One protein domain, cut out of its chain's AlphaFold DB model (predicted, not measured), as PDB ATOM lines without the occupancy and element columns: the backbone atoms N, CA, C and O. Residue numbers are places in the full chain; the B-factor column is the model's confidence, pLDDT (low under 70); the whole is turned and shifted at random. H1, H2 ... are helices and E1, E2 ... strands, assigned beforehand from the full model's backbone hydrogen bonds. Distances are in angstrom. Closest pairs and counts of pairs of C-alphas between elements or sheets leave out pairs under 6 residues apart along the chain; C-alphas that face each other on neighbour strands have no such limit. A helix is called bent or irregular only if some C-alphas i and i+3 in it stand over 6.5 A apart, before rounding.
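This is residues 359 to 449 of the 792 residues of an uncharacterized protein of Streptomyces sp. MP131-18 (UniProt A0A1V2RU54). A twisted sheet of four antiparallel strands, curled like part of a barrel, has one long helix, H2, packed slantwise on one face. A short helix, H1, leads into H2 and only grazes the sheet. The sheet is a meander, each strand the antiparallel neighbour of the one before, in the order E1, E2, E3, E4; with H2 it makes two layers, helix on one face of a sheet. The printed part has 91 residues with two named helices and four named strands, in the order H1, H2, E1, E2, E3, E4, and its class is mixed. It is compact, with a radius of gyration of the C-alphas of 13.6 A and spans of 41 by 29 by 24 A.

Find C-alpha 399 at (28.055, 33.721, -33.901); from there E1 runs to residue 406, 19.7 A away. E2, residues 418 to 425, covers 22.5 A. E3, residues 428 to 439, covers 26.5 A and bends by 98 degrees at residue 436. E4, residues 446 to 448, is 6.5 A long and ends at C-alpha 448, (38.452, 10.184, -38.331). Look next at C-alpha 370, (38.441, 20.102, -58.451), where H2 begins; it runs 30.3 A to residue 390, with a kink of 27 degrees near residue 384. H2 is only just irregular: C-alphas 382 and 385 are 6.7 A apart. H1, residues 359 to 365, is 9.7 A long.

Start at the hairpin E1 and E2, antiparallel at 168 degrees, where N 403 and O 422 are within hydrogen-bond range at 2.9 A. In the hairpin E2 and E3, at 162 degrees, N 421 and O 432 are 2.9 A apart. In the hairpin E3 and E4, find N 438 and O 447 at 2.9 A. The edge strands E1 and E4 are apart. H2 is on the sheet at a height over the sheet of 5.7 A. It lies only just over E1 and E2, with 3 of its C-alphas falling on each. On the local plane it stands at 57 degrees to E1, slantwise to the strands but only just short of across. The closest C-alphas of H2 and E1 are those of Met 380 and Ile 404, 6.2 A apart. H1 only grazes the sheet, with residues 360 to 362. H1 and H2 are close but not clearly touching, their closest C-alphas those of Leu 365 and Gln 373, 5.6 A apart; they run opposite ways at a steep tilt of 61 degrees. In H1 every O i to N i+4 pair is within hydrogen-bond range; in H2, 15 of 17 are.

The two C-alphas farthest apart are those of Pro 369 and Arg 395, at 41.6 A. The printed part has no cut, and the link from E1 to E2, 11 residues, is long. The mean pLDDT of the printed part is 72.3; look for values under 70 at, among others, residues 390 to 397, 408 to 414, 425 to 431 and 446 to 449.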
ATOM      1  N   GLU A 359      42.661  32.059 -46.385       74.75
ATOM      2  CA  GLU A 359      43.450  32.089 -47.619       74.75
ATOM      3  C   GLU A 359      44.358  30.862 -47.744       74.75
ATOM      4  O   GLU A 359      44.408  30.254 -48.805       74.75
ATOM      5  N   GLN A 360      45.019  30.441 -46.662       74.81
ATOM      6  CA  GLN A 360      45.870  29.249 -46.668       74.81
ATOM      7  C   GLN A 360      45.073  27.946 -46.829       74.81
ATOM      8  O   GLN A 360      45.557  27.015 -47.469       74.81
ATOM      9  N   VAL A 361      43.855  27.870 -46.277       71.50
ATOM     10  CA  VAL A 361      42.933  26.748 -46.521       71.50
ATOM     11  C   VAL A 361      42.529  26.727 -47.988       71.50
ATOM     12  O   VAL A 361      42.563  25.670 -48.605       71.50
ATOM     13  N   GLU A 362      42.185  27.876 -48.564       76.50
ATOM     14  CA  GLU A 362      41.830  27.982 -49.980       76.50
ATOM     15  C   GLU A 362      43.018  27.668 -50.901       76.50
ATOM     16  O   GLU A 362      42.856  26.942 -51.877       76.50
ATOM     17  N   ASP A 363      44.225  28.119 -50.569       79.56
ATOM     18  CA  ASP A 363      45.449  27.792 -51.303       79.56
ATOM     19  C   ASP A 363      45.829  26.317 -51.185       79.56
ATOM     20  O   ASP A 363      46.358  25.738 -52.133       79.56
ATOM     21  N   TRP A 364      45.548  25.681 -50.048       80.62
ATOM     22  CA  TRP A 364      45.672  24.235 -49.905       80.62
ATOM     23  C   TRP A 364      44.610  23.494 -50.723       80.62
ATOM     24  O   TRP A 364      44.965  22.596 -51.483       80.62
ATOM     25  N   LEU A 365      43.338  23.897 -50.645       75.56
ATOM     26  CA  LEU A 365      42.261  23.301 -51.436       75.56
ATOM     27  C   LEU A 365      42.562  23.411 -52.934       75.56
ATOM     28  O   LEU A 365      42.431  22.421 -53.640       75.56
ATOM     29  N   ARG A 366      43.072  24.549 -53.420       83.94
ATOM     30  CA  ARG A 366      43.474  24.732 -54.830       83.94
ATOM     31  C   ARG A 366      44.541  23.745 -55.314       83.94
ATOM     32  O   ARG A 366      44.675  23.565 -56.521       83.94
ATOM     33  N   LYS A 367      45.308  23.122 -54.409       81.88
ATOM     34  CA  LYS A 367      46.290  22.078 -54.755       81.88
ATOM     35  C   LYS A 367      45.644  20.708 -54.979       81.88
ATOM     36  O   LYS A 367      46.290  19.833 -55.547       81.88
ATOM     37  N   LEU A 368      44.397  20.516 -54.550       77.69
ATOM     38  CA  LEU A 368      43.628  19.296 -54.783       77.69
ATOM     39  C   LEU A 368      42.918  19.346 -56.148       77.69
ATOM     40  O   LEU A 368      42.557  20.429 -56.608       77.69
ATOM     41  N   PRO A 369      42.631  18.191 -56.775       84.50
ATOM     42  CA  PRO A 369      41.723  18.117 -57.921       84.50
ATOM     43  C   PRO A 369      40.346  18.742 -57.627       84.50
ATOM     44  O   PRO A 369      39.849  18.650 -56.503       84.50
ATOM     45  N   ASP A 370      39.704  19.358 -58.625       83.00
ATOM     46  CA  ASP A 370      38.441  20.102 -58.451       83.00
ATOM     47  C   ASP A 370      37.305  19.256 -57.844       83.00
ATOM     48  O   ASP A 370      36.521  19.744 -57.025       83.00
ATOM     49  N   ASP A 371      37.225  17.972 -58.199       80.69
ATOM     50  CA  ASP A 371      36.260  17.027 -57.629       80.69
ATOM     51  C   ASP A 371      36.513  16.792 -56.129       80.69
ATOM     52  O   ASP A 371      35.569  16.719 -55.336       80.69
ATOM     53  N   LYS A 372      37.784  16.766 -55.713       76.75
ATOM     54  CA  LYS A 372      38.201  16.631 -54.310       76.75
ATOM     55  C   LYS A 372      38.005  17.910 -53.517       76.75
ATOM     56  O   LYS A 372      37.537  17.843 -52.382       76.75
ATOM     57  N   GLN A 373      38.254  19.071 -54.118       80.50
ATOM     58  CA  GLN A 373      37.919  20.361 -53.514       80.50
ATOM     59  C   GLN A 373      36.433  20.443 -53.164       80.50
ATOM     60  O   GLN A 373      36.067  20.806 -52.042       80.50
ATOM     61  N   GLN A 374      35.566  20.077 -54.114       79.75
ATOM     62  CA  GLN A 374      34.119  20.064 -53.900       79.75
ATOM     63  C   GLN A 374      33.718  19.055 -52.824       79.75
ATOM     64  O   GLN A 374      32.895  19.381 -51.968       79.75
ATOM     65  N   GLN A 375      34.330  17.867 -52.819       75.75
ATOM     66  CA  GLN A 375      34.087  16.844 -51.805       75.75
ATOM     67  C   GLN A 375      34.458  17.332 -50.393       75.75
ATOM     68  O   GLN A 375      33.629  17.248 -49.488       75.75
ATOM     69  N   VAL A 376      35.657  17.896 -50.203       74.19
ATOM     70  CA  VAL A 376      36.123  18.406 -48.901       74.19
ATOM     71  C   VAL A 376      35.241  19.556 -48.415       74.19
ATOM     72  O   VAL A 376      34.789  19.537 -47.266       74.19
ATOM     73  N   ARG A 377      34.907  20.516 -49.292       81.38
ATOM     74  CA  ARG A 377      33.991  21.621 -48.956       81.38
ATOM     75  C   ARG A 377      32.604  21.112 -48.562       81.38
ATOM     76  O   ARG A 377      32.050  21.576 -47.565       81.38
ATOM     77  N   ALA A 378      32.057  20.139 -49.292       77.62
ATOM     78  CA  ALA A 378      30.765  19.536 -48.975       77.62
ATOM     79  C   ALA A 378      30.790  18.798 -47.626       77.62
ATOM     80  O   ALA A 378      29.864  18.946 -46.829       77.62
ATOM     81  N   SER A 379      31.861  18.056 -47.327       73.25
ATOM     82  CA  SER A 379      32.037  17.362 -46.047       73.25
ATOM     83  C   SER A 379      32.190  18.328 -44.869       73.25
ATOM     84  O   SER A 379      31.534  18.138 -43.845       73.25
ATOM     85  N   MET A 380      32.987  19.394 -45.009       76.81
ATOM     86  CA  MET A 380      33.109  20.439 -43.984       76.81
ATOM     87  C   MET A 380      31.764  21.139 -43.742       76.81
ATOM     88  O   MET A 380      31.345  21.290 -42.592       76.81
ATOM     89  N   ALA A 381      31.041  21.492 -44.807       79.88
ATOM     90  CA  ALA A 381      29.713  22.096 -44.707       79.88
ATOM     91  C   ALA A 381      28.689  21.161 -44.038       79.88
ATOM     92  O   ALA A 381      27.869  21.616 -43.243       79.88
ATOM     93  N   ALA A 382      28.748  19.854 -44.312       73.31
ATOM     94  CA  ALA A 382      27.873  18.857 -43.693       73.31
ATOM     95  C   ALA A 382      28.207  18.595 -42.212       73.31
ATOM     96  O   ALA A 382      27.303  18.331 -41.416       73.31
ATOM     97  N   ALA A 383      29.483  18.688 -41.827       71.31
ATOM     98  CA  ALA A 383      29.935  18.497 -40.448       71.31
ATOM     99  C   ALA A 383      29.641  19.716 -39.555       71.31
ATOM    100  O   ALA A 383      29.325  19.554 -38.373       71.31
ATOM    101  N   LEU A 384      29.689  20.932 -40.106       79.12
ATOM    102  CA  LEU A 384      29.541  22.186 -39.360       79.12
ATOM    103  C   LEU A 384      28.282  22.235 -38.457       79.12
ATOM    104  O   LEU A 384      28.422  22.552 -37.273       79.12
ATOM    105  N   PRO A 385      27.068  21.826 -38.898       76.81
ATOM    106  CA  PRO A 385      25.892  21.776 -38.027       76.81
ATOM    107  C   PRO A 385      26.014  20.781 -36.867       76.81
ATOM    108  O   PRO A 385      25.474  21.029 -35.789       76.81
ATOM    109  N   GLN A 386      26.688  19.645 -37.070       71.88
ATOM    110  CA  GLN A 386      26.899  18.643 -36.023       71.88
ATOM    111  C   GLN A 386      27.864  19.173 -34.960       71.88
ATOM    112  O   GLN A 386      27.603  19.045 -33.765       71.88
ATOM    113  N   TRP A 387      28.926  19.844 -35.397       72.56
ATOM    114  CA  TRP A 387      29.873  20.526 -34.523       72.56
ATOM    115  C   TRP A 387      29.206  21.656 -33.739       72.56
ATOM    116  O   TRP A 387      29.290  21.677 -32.514       72.56
ATOM    117  N   ARG A 388      28.412  22.508 -34.394       72.69
ATOM    118  CA  ARG A 388      27.606  23.545 -33.729       72.69
ATOM    119  C   ARG A 388      26.649  22.973 -32.671       72.69
ATOM    120  O   ARG A 388      26.444  23.591 -31.629       72.69
ATOM    121  N   ARG A 389      26.060  21.791 -32.901       71.56
ATOM    122  CA  ARG A 389      25.218  21.105 -31.896       71.56
ATOM    123  C   ARG A 389      26.027  20.582 -30.710       71.56
ATOM    124  O   ARG A 389      25.541  20.644 -29.584       71.56
ATOM    125  N   ASN A 390      27.229  20.068 -30.964       66.00
ATOM    126  CA  ASN A 390      28.121  19.534 -29.932       66.00
ATOM    127  C   ASN A 390      28.775  20.645 -29.094       66.00
ATOM    128  O   ASN A 390      29.067  20.428 -27.921       66.00
ATOM    129  N   TYR A 391      28.930  21.839 -29.670       67.00
ATOM    130  CA  TYR A 391      29.455  23.037 -29.018       67.00
ATOM    131  C   TYR A 391      28.378  24.136 -28.986       67.00
ATOM    132  O   TYR A 391      28.464  25.106 -29.740       67.00
ATOM    133  N   PRO A 392      27.331  23.997 -28.149       67.81
ATOM    134  CA  PRO A 392      26.198  24.916 -28.150       67.81
ATOM    135  C   PRO A 392      26.599  26.340 -27.746       67.81
ATOM    136  O   PRO A 392      27.577  26.554 -27.027       67.81
ATOM    137  N   LEU A 393      25.811  27.313 -28.202       59.22
ATOM    138  CA  LEU A 393      25.983  28.724 -27.860       59.22
ATOM    139  C   LEU A 393      25.559  29.024 -26.425       59.22
ATOM    140  O   LEU A 393      24.561  28.490 -25.927       59.22
ATOM    141  N   LEU A 394      26.293  29.926 -25.780       56.69
ATOM    142  CA  LEU A 394      25.892  30.528 -24.519       56.69
ATOM    143  C   LEU A 394      24.722  31.498 -24.751       56.69
ATOM    144  O   LEU A 394      24.491  32.018 -25.843       56.69
ATOM    145  N   ARG A 395      23.917  31.741 -23.711       51.25
ATOM    146  CA  ARG A 395      22.734  32.606 -23.831       51.25
ATOM    147  C   ARG A 395      23.166  34.052 -24.109       51.25
ATOM    148  O   ARG A 395      23.749  34.681 -23.234       51.25
ATOM    149  N   GLY A 396      22.806  34.578 -25.282       63.31
ATOM    150  CA  GLY A 396      23.184  35.925 -25.737       63.31
ATOM    151  C   GLY A 396      24.487  35.975 -26.545       63.31
ATOM    152  O   GLY A 396      24.915  37.060 -26.918       63.31
ATOM    153  N   GLU A 397      25.108  34.822 -26.804       64.88
ATOM    154  CA  GLU A 397      26.226  34.682 -27.733       64.88
ATOM    155  C   GLU A 397      25.683  34.641 -29.170       64.88
ATOM    156  O   GLU A 397      24.859  33.787 -29.504       64.88
ATOM    157  N   GLU A 398      26.130  35.573 -30.009       75.81
ATOM    158  CA  GLU A 398      25.815  35.605 -31.437       75.81
ATOM    159  C   GLU A 398      27.068  35.212 -32.220       75.81
ATOM    160  O   GLU A 398      28.117  35.847 -32.083       75.81
ATOM    161  N   ILE A 399      26.973  34.132 -33.002       76.31
ATOM    162  CA  ILE A 399      28.055  33.721 -33.901       76.31
ATOM    163  C   ILE A 399      28.091  34.719 -35.051       76.31
ATOM    164  O   ILE A 399      27.159  34.761 -35.852       76.31
ATOM    165  N   THR A 400      29.175  35.481 -35.148       79.38
ATOM    166  CA  THR A 400      29.423  36.377 -36.283       79.38
ATOM    167  C   THR A 400      30.089  35.635 -37.438       79.38
ATOM    168  O   THR A 400      29.830  35.946 -38.596       79.38
ATOM    169  N   GLU A 401      30.895  34.614 -37.138       82.12
ATOM    170  CA  GLU A 401      31.547  33.756 -38.130       82.12
ATOM    171  C   GLU A 401      31.767  32.352 -37.554       82.12
ATOM    172  O   GLU A 401      32.115  32.199 -36.387       82.12
ATOM    173  N   GLU A 402      31.607  31.304 -38.359       84.44
ATOM    174  CA  GLU A 402      32.076  29.962 -38.014       84.44
ATOM    175  C   GLU A 402      32.597  29.242 -39.251       84.44
ATOM    176  O   GLU A 402      32.098  29.441 -40.359       84.44
ATOM    177  N   ARG A 403      33.599  28.388 -39.057       82.19
ATOM    178  CA  ARG A 403      34.204  27.591 -40.123       82.19
ATOM    179  C   ARG A 403      34.927  26.379 -39.553       82.19
ATOM    180  O   ARG A 403      35.279  26.342 -38.376       82.19
ATOM    181  N   ILE A 404      35.172  25.400 -40.411       81.06
ATOM    182  CA  ILE A 404      36.124  24.322 -40.152       81.06
ATOM    183  C   ILE A 404      37.373  24.637 -40.974       81.06
ATOM    184  O   ILE A 404      37.278  24.956 -42.153       81.06
ATOM    185  N   THR A 405      38.527  24.582 -40.333       81.38
ATOM    186  CA  THR A 405      39.858  24.781 -40.917       81.38
ATOM    187  C   THR A 405      40.755  23.624 -40.454       81.38
ATOM    188  O   THR A 405      40.240  22.627 -39.944       81.38
ATOM    189  N   ALA A 406      42.066  23.694 -40.664       79.62
ATOM    190  CA  ALA A 406      43.003  22.651 -40.277       79.62
ATOM    191  C   ALA A 406      44.318  23.228 -39.729       79.62
ATOM    192  O   ALA A 406      44.651  24.388 -39.974       79.62
ATOM    193  N   LEU A 407      45.052  22.420 -38.963       75.69
ATOM    194  CA  LEU A 407      46.366  22.785 -38.423       75.69
ATOM    195  C   LEU A 407      47.439  22.806 -39.519       75.69
ATOM    196  O   LEU A 407      47.489  21.893 -40.350       75.69
ATOM    197  N   SER A 408      48.305  23.826 -39.493       60.53
ATOM    198  CA  SER A 408      49.362  24.016 -40.492       60.53
ATOM    199  C   SER A 408      50.602  23.158 -40.258       60.53
ATOM    200  O   SER A 408      51.234  22.768 -41.238       60.53
ATOM    201  N   ASP A 409      50.900  22.807 -39.003       67.50
ATOM    202  CA  ASP A 409      52.068  22.019 -38.578       67.50
ATOM    203  C   ASP A 409      51.714  21.063 -37.423       67.50
ATOM    204  O   ASP A 409      50.593  21.108 -36.906       67.50
ATOM    205  N   LEU A 410      52.655  20.186 -37.030       59.50
ATOM    206  CA  LEU A 410      52.511  19.224 -35.923       59.50
ATOM    207  C   LEU A 410      52.396  19.947 -34.569       59.50
ATOM    208  O   LEU A 410      53.327  19.995 -33.768       59.50
ATOM    209  N   TRP A 411      51.241  20.549 -34.306       52.62
ATOM    210  CA  TRP A 411      50.988  21.262 -33.063       52.62
ATOM    211  C   TRP A 411      50.670  20.272 -31.946       52.62
ATOM    212  O   TRP A 411      49.654  19.568 -31.993       52.62
ATOM    213  N   LYS A 412      51.528  20.237 -30.918       62.47
ATOM    214  CA  LYS A 412      51.328  19.455 -29.684       62.47
ATOM    215  C   LYS A 412      50.972  17.981 -29.950       62.47
ATOM    216  O   LYS A 412      50.026  17.454 -29.369       62.47
ATOM    217  N   GLY A 413      51.675  17.343 -30.890       59.53
ATOM    218  CA  GLY A 413      51.479  15.928 -31.230       59.53
ATOM    219  C   GLY A 413      50.229  15.608 -32.062       59.53
ATOM    220  O   GLY A 413      49.912  14.436 -32.241       59.53
ATOM    221  N   ASN A 414      49.515  16.612 -32.583       66.62
ATOM    222  CA  ASN A 414      48.443  16.391 -33.558       66.62
ATOM    223  C   ASN A 414      49.020  16.343 -34.973       66.62
ATOM    224  O   ASN A 414      49.909  17.127 -35.296       66.62
ATOM    225  N   GLU A 415      48.486  15.466 -35.823       71.75
ATOM    226  CA  GLU A 415      48.880  15.375 -37.231       71.75
ATOM    227  C   GLU A 415      48.636  16.708 -37.958       71.75
ATOM    228  O   GLU A 415      47.648  17.411 -37.708       71.75
ATOM    229  N   LYS A 416      49.514  17.048 -38.907       77.19
ATOM    230  CA  LYS A 416      49.273  18.151 -39.843       77.19
ATOM    231  C   LYS A 416      47.936  17.918 -40.555       77.19
ATOM    232  O   LYS A 416      47.573  16.775 -40.816       77.19
ATOM    233  N   TYR A 417      47.193  18.984 -40.847       80.06
ATOM    234  CA  TYR A 417      45.842  18.905 -41.419       80.06
ATOM    235  C   TYR A 417      44.770  18.288 -40.498       80.06
ATOM    236  O   TYR A 417      43.670  17.965 -40.957       80.06
ATOM    237  N   THR A 418      45.033  18.165 -39.190       80.44
ATOM    238  CA  THR A 418      43.973  17.902 -38.203       80.44
ATOM    239  C   THR A 418      42.945  19.025 -38.251       80.44
ATOM    240  O   THR A 418      43.305  20.205 -38.233       80.44
ATOM    241  N   LEU A 419      41.666  18.665 -38.304       80.00
ATOM    242  CA  LEU A 419      40.582  19.626 -38.432       80.00
ATOM    243  C   LEU A 419      40.403  20.447 -37.159       80.00
ATOM    244  O   LEU A 419      40.532  19.954 -36.041       80.00
ATOM    245  N   VAL A 420      40.054  21.714 -37.330       78.56
ATOM    246  CA  VAL A 420      39.806  22.660 -36.247       78.56
ATOM    247  C   VAL A 420      38.509  23.391 -36.545       78.56
ATOM    248  O   VAL A 420      38.380  24.054 -37.572       78.56
ATOM    249  N   TYR A 421      37.536  23.299 -35.647       80.19
ATOM    250  CA  TYR A 421      36.347  24.142 -35.710       80.19
ATOM    251  C   TYR A 421      36.654  25.485 -35.067       80.19
ATOM    252  O   TYR A 421      36.966  25.547 -33.878       80.19
ATOM    253  N   THR A 422      36.561  26.557 -35.843       77.94
ATOM    254  CA  THR A 422      36.747  27.920 -35.350       77.94
ATOM    255  C   THR A 422      35.436  28.684 -35.424       77.94
ATOM    256  O   THR A 422      34.773  28.656 -36.462       77.94
ATOM    257  N   ARG A 423      35.074  29.401 -34.363       78.81
ATOM    258  CA  ARG A 423      33.936  30.327 -34.365       78.81
ATOM    259  C   ARG A 423      34.313  31.657 -33.727       78.81
ATOM    260  O   ARG A 423      34.984  31.678 -32.701       78.81
ATOM    261  N   ASN A 424      33.832  32.744 -34.307       75.38
ATOM    262  CA  ASN A 424      33.871  34.078 -33.736       75.38
ATOM    263  C   ASN A 424      32.503  34.378 -33.129       75.38
ATOM    264  O   ASN A 424      31.470  34.246 -33.791       75.38
ATOM    265  N   ALA A 425      32.499  34.763 -31.859       69.81
ATOM    266  CA  ALA A 425      31.293  35.132 -31.144       69.81
ATOM    267  C   ALA A 425      31.536  36.400 -30.318       69.81
ATOM    268  O   ALA A 425      32.169  36.377 -29.257       69.81
ATOM    269  N   GLY A 426      31.064  37.539 -30.827       67.69
ATOM    270  CA  GLY A 426      31.396  38.850 -30.264       67.69
ATOM    271  C   GLY A 426      32.908  39.146 -30.350       67.69
ATOM    272  O   GLY A 426      33.482  38.978 -31.423       67.69
ATOM    273  N   PRO A 427      33.580  39.588 -29.264       48.03
ATOM    274  CA  PRO A 427      35.018  39.886 -29.272       48.03
ATOM    275  C   PRO A 427      35.925  38.648 -29.133       48.03
ATOM    276  O   PRO A 427      37.143  38.806 -29.068       48.03
ATOM    277  N   ALA A 428      35.364  37.436 -29.034       51.75
ATOM    278  CA  ALA A 428      36.117  36.212 -28.773       51.75
ATOM    279  C   ALA A 428      36.138  35.274 -29.988       51.75
ATOM    280  O   ALA A 428      35.098  34.998 -30.590       51.75
ATOM    281  N   ALA A 429      37.325  34.746 -30.296       60.62
ATOM    282  CA  ALA A 429      37.520  33.652 -31.239       60.62
ATOM    283  C   ALA A 429      37.741  32.352 -30.453       60.62
ATOM    284  O   ALA A 429      38.623  32.276 -29.599       60.62
ATOM    285  N   LEU A 430      36.934  31.334 -30.732       67.38
ATOM    286  CA  LEU A 430      37.075  29.987 -30.193       67.38
ATOM    287  C   LEU A 430      37.624  29.075 -31.292       67.38
ATOM    288  O   LEU A 430      37.101  29.085 -32.403       67.38
ATOM    289  N   ALA A 431      38.619  28.253 -30.967       66.38
ATOM    290  CA  ALA A 431      39.157  27.218 -31.845       66.38
ATOM    291  C   ALA A 431      39.160  25.866 -31.116       66.38
ATOM    292  O   ALA A 431      39.672  25.758 -30.003       66.38
ATOM    293  N   VAL A 432      38.575  24.838 -31.730       73.12
ATOM    294  CA  VAL A 432      38.423  23.498 -31.154       73.12
ATOM    295  C   VAL A 432      39.047  22.465 -32.082       73.12
ATOM    296  O   VAL A 432      38.558  22.253 -33.190       73.12
ATOM    297  N   VAL A 433      40.112  21.807 -31.623       70.31
ATOM    298  CA  VAL A 433      40.838  20.785 -32.395       70.31
ATOM    299  C   VAL A 433      40.086  19.450 -32.381       70.31
ATOM    300  O   VAL A 433      39.745  18.908 -31.326       70.31
ATOM    301  N   ALA A 434      39.856  18.896 -33.566       69.06
ATOM    302  CA  ALA A 434      39.243  17.598 -33.810       69.06
ATOM    303  C   ALA A 434      40.250  16.460 -33.620       69.06
ATOM    304  O   ALA A 434      40.695  15.853 -34.589       69.06
ATOM    305  N   GLN A 435      40.625  16.151 -32.377       62.19
ATOM    306  CA  GLN A 435      41.594  15.078 -32.127       62.19
ATOM    307  C   GLN A 435      41.172  13.758 -32.788       62.19
ATOM    308  O   GLN A 435      40.077  13.245 -32.514       62.19
ATOM    309  N   GLY A 436      42.077  13.232 -33.619       64.56
ATOM    310  CA  GLY A 436      41.907  12.010 -34.398       64.56
ATOM    311  C   GLY A 436      41.177  12.191 -35.726       64.56
ATOM    312  O   GLY A 436      40.923  11.186 -36.377       64.56
ATOM    313  N   CYS A 437      40.822  13.419 -36.122       70.94
ATOM    314  CA  CYS A 437      40.173  13.699 -37.398       70.94
ATOM    315  C   CYS A 437      41.037  14.644 -38.246       70.94
ATOM    316  O   CYS A 437      41.106  15.845 -37.981       70.94
ATOM    317  N   SER A 438      41.697  14.087 -39.258       81.25
ATOM    318  CA  SER A 438      42.574  14.792 -40.198       81.25
ATOM    319  C   SER A 438      42.067  14.645 -41.632       81.25
ATOM    320  O   SER A 438      41.260  13.763 -41.948       81.25
ATOM    321  N   VAL A 439      42.489  15.559 -42.504       76.75
ATOM    322  CA  VAL A 439      42.288  15.423 -43.949       76.75
ATOM    323  C   VAL A 439      43.621  15.059 -44.568       76.75
ATOM    324  O   VAL A 439      44.600  15.777 -44.384       76.75
ATOM    325  N   ASP A 440      43.650  13.957 -45.307       78.19
ATOM    326  CA  ASP A 440      44.818  13.608 -46.102       78.19
ATOM    327  C   ASP A 440      45.015  14.679 -47.196       78.19
ATOM    328  O   ASP A 440      44.119  14.876 -48.029       78.19
ATOM    329  N   PRO A 441      46.155  15.393 -47.195       67.88
ATOM    330  CA  PRO A 441      46.405  16.493 -48.115       67.88
ATOM    331  C   PRO A 441      46.566  16.060 -49.575       67.88
ATOM    332  O   PRO A 441      46.480  16.929 -50.437       67.88
ATOM    333  N   GLU A 442      46.807  14.779 -49.867       73.25
ATOM    334  CA  GLU A 442      46.972  14.285 -51.240       73.25
ATOM    335  C   GLU A 442      45.654  13.766 -51.817       73.25
ATOM    336  O   GLU A 442      45.283  14.075 -52.950       73.25
ATOM    337  N   SER A 443      44.911  12.988 -51.029       72.94
ATOM    338  CA  SER A 443      43.678  12.347 -51.496       72.94
ATOM    339  C   SER A 443      42.409  13.161 -51.226       72.94
ATOM    340  O   SER A 443      41.342  12.835 -51.763       72.94
ATOM    341  N   GLY A 444      42.494  14.186 -50.369       65.50
ATOM    342  CA  GLY A 444      41.341  14.922 -49.846       65.50
ATOM    343  C   GLY A 444      40.406  14.046 -49.005       65.50
ATOM    344  O   GLY A 444      39.267  14.437 -48.739       65.50
ATOM    345  N   THR A 445      40.835  12.835 -48.626       72.62
ATOM    346  CA  THR A 445      39.998  11.917 -47.855       72.62
ATOM    347  C   THR A 445      39.996  12.295 -46.383       72.62
ATOM    348  O   THR A 445      41.012  12.645 -45.781       72.62
ATOM    349  N   TYR A 446      38.803  12.247 -45.801       67.38
ATOM    350  CA  TYR A 446      38.589  12.492 -44.388       67.38
ATOM    351  C   TYR A 446      38.926  11.233 -43.593       67.38
ATOM    352  O   TYR A 446      38.318  10.182 -43.808       67.38
ATOM    353  N   ARG A 447      39.836  11.353 -42.629       69.44
ATOM    354  CA  ARG A 447      40.172  10.284 -41.693       69.44
ATOM    355  C   ARG A 447      39.782  10.723 -40.289       69.44
ATOM    356  O   ARG A 447      40.552  11.420 -39.650       69.44
ATOM    357  N   CYS A 448      38.616  10.308 -39.786       61.97
ATOM    358  CA  CYS A 448      38.452  10.184 -38.331       61.97
ATOM    359  C   CYS A 448      38.903   8.782 -37.943       61.97
ATOM    360  O   CYS A 448      38.321   7.802 -38.406       61.97
ATOM    361  N   LEU A 449      39.868   8.683 -37.038       54.50
ATOM    362  CA  LEU A 449      40.040   7.484 -36.235       54.50
ATOM    363  C   LEU A 449      38.719   7.240 -35.492       54.50
ATOM    364  O   LEU A 449      38.230   8.123 -34.780       54.50
TER     365      LEU A 449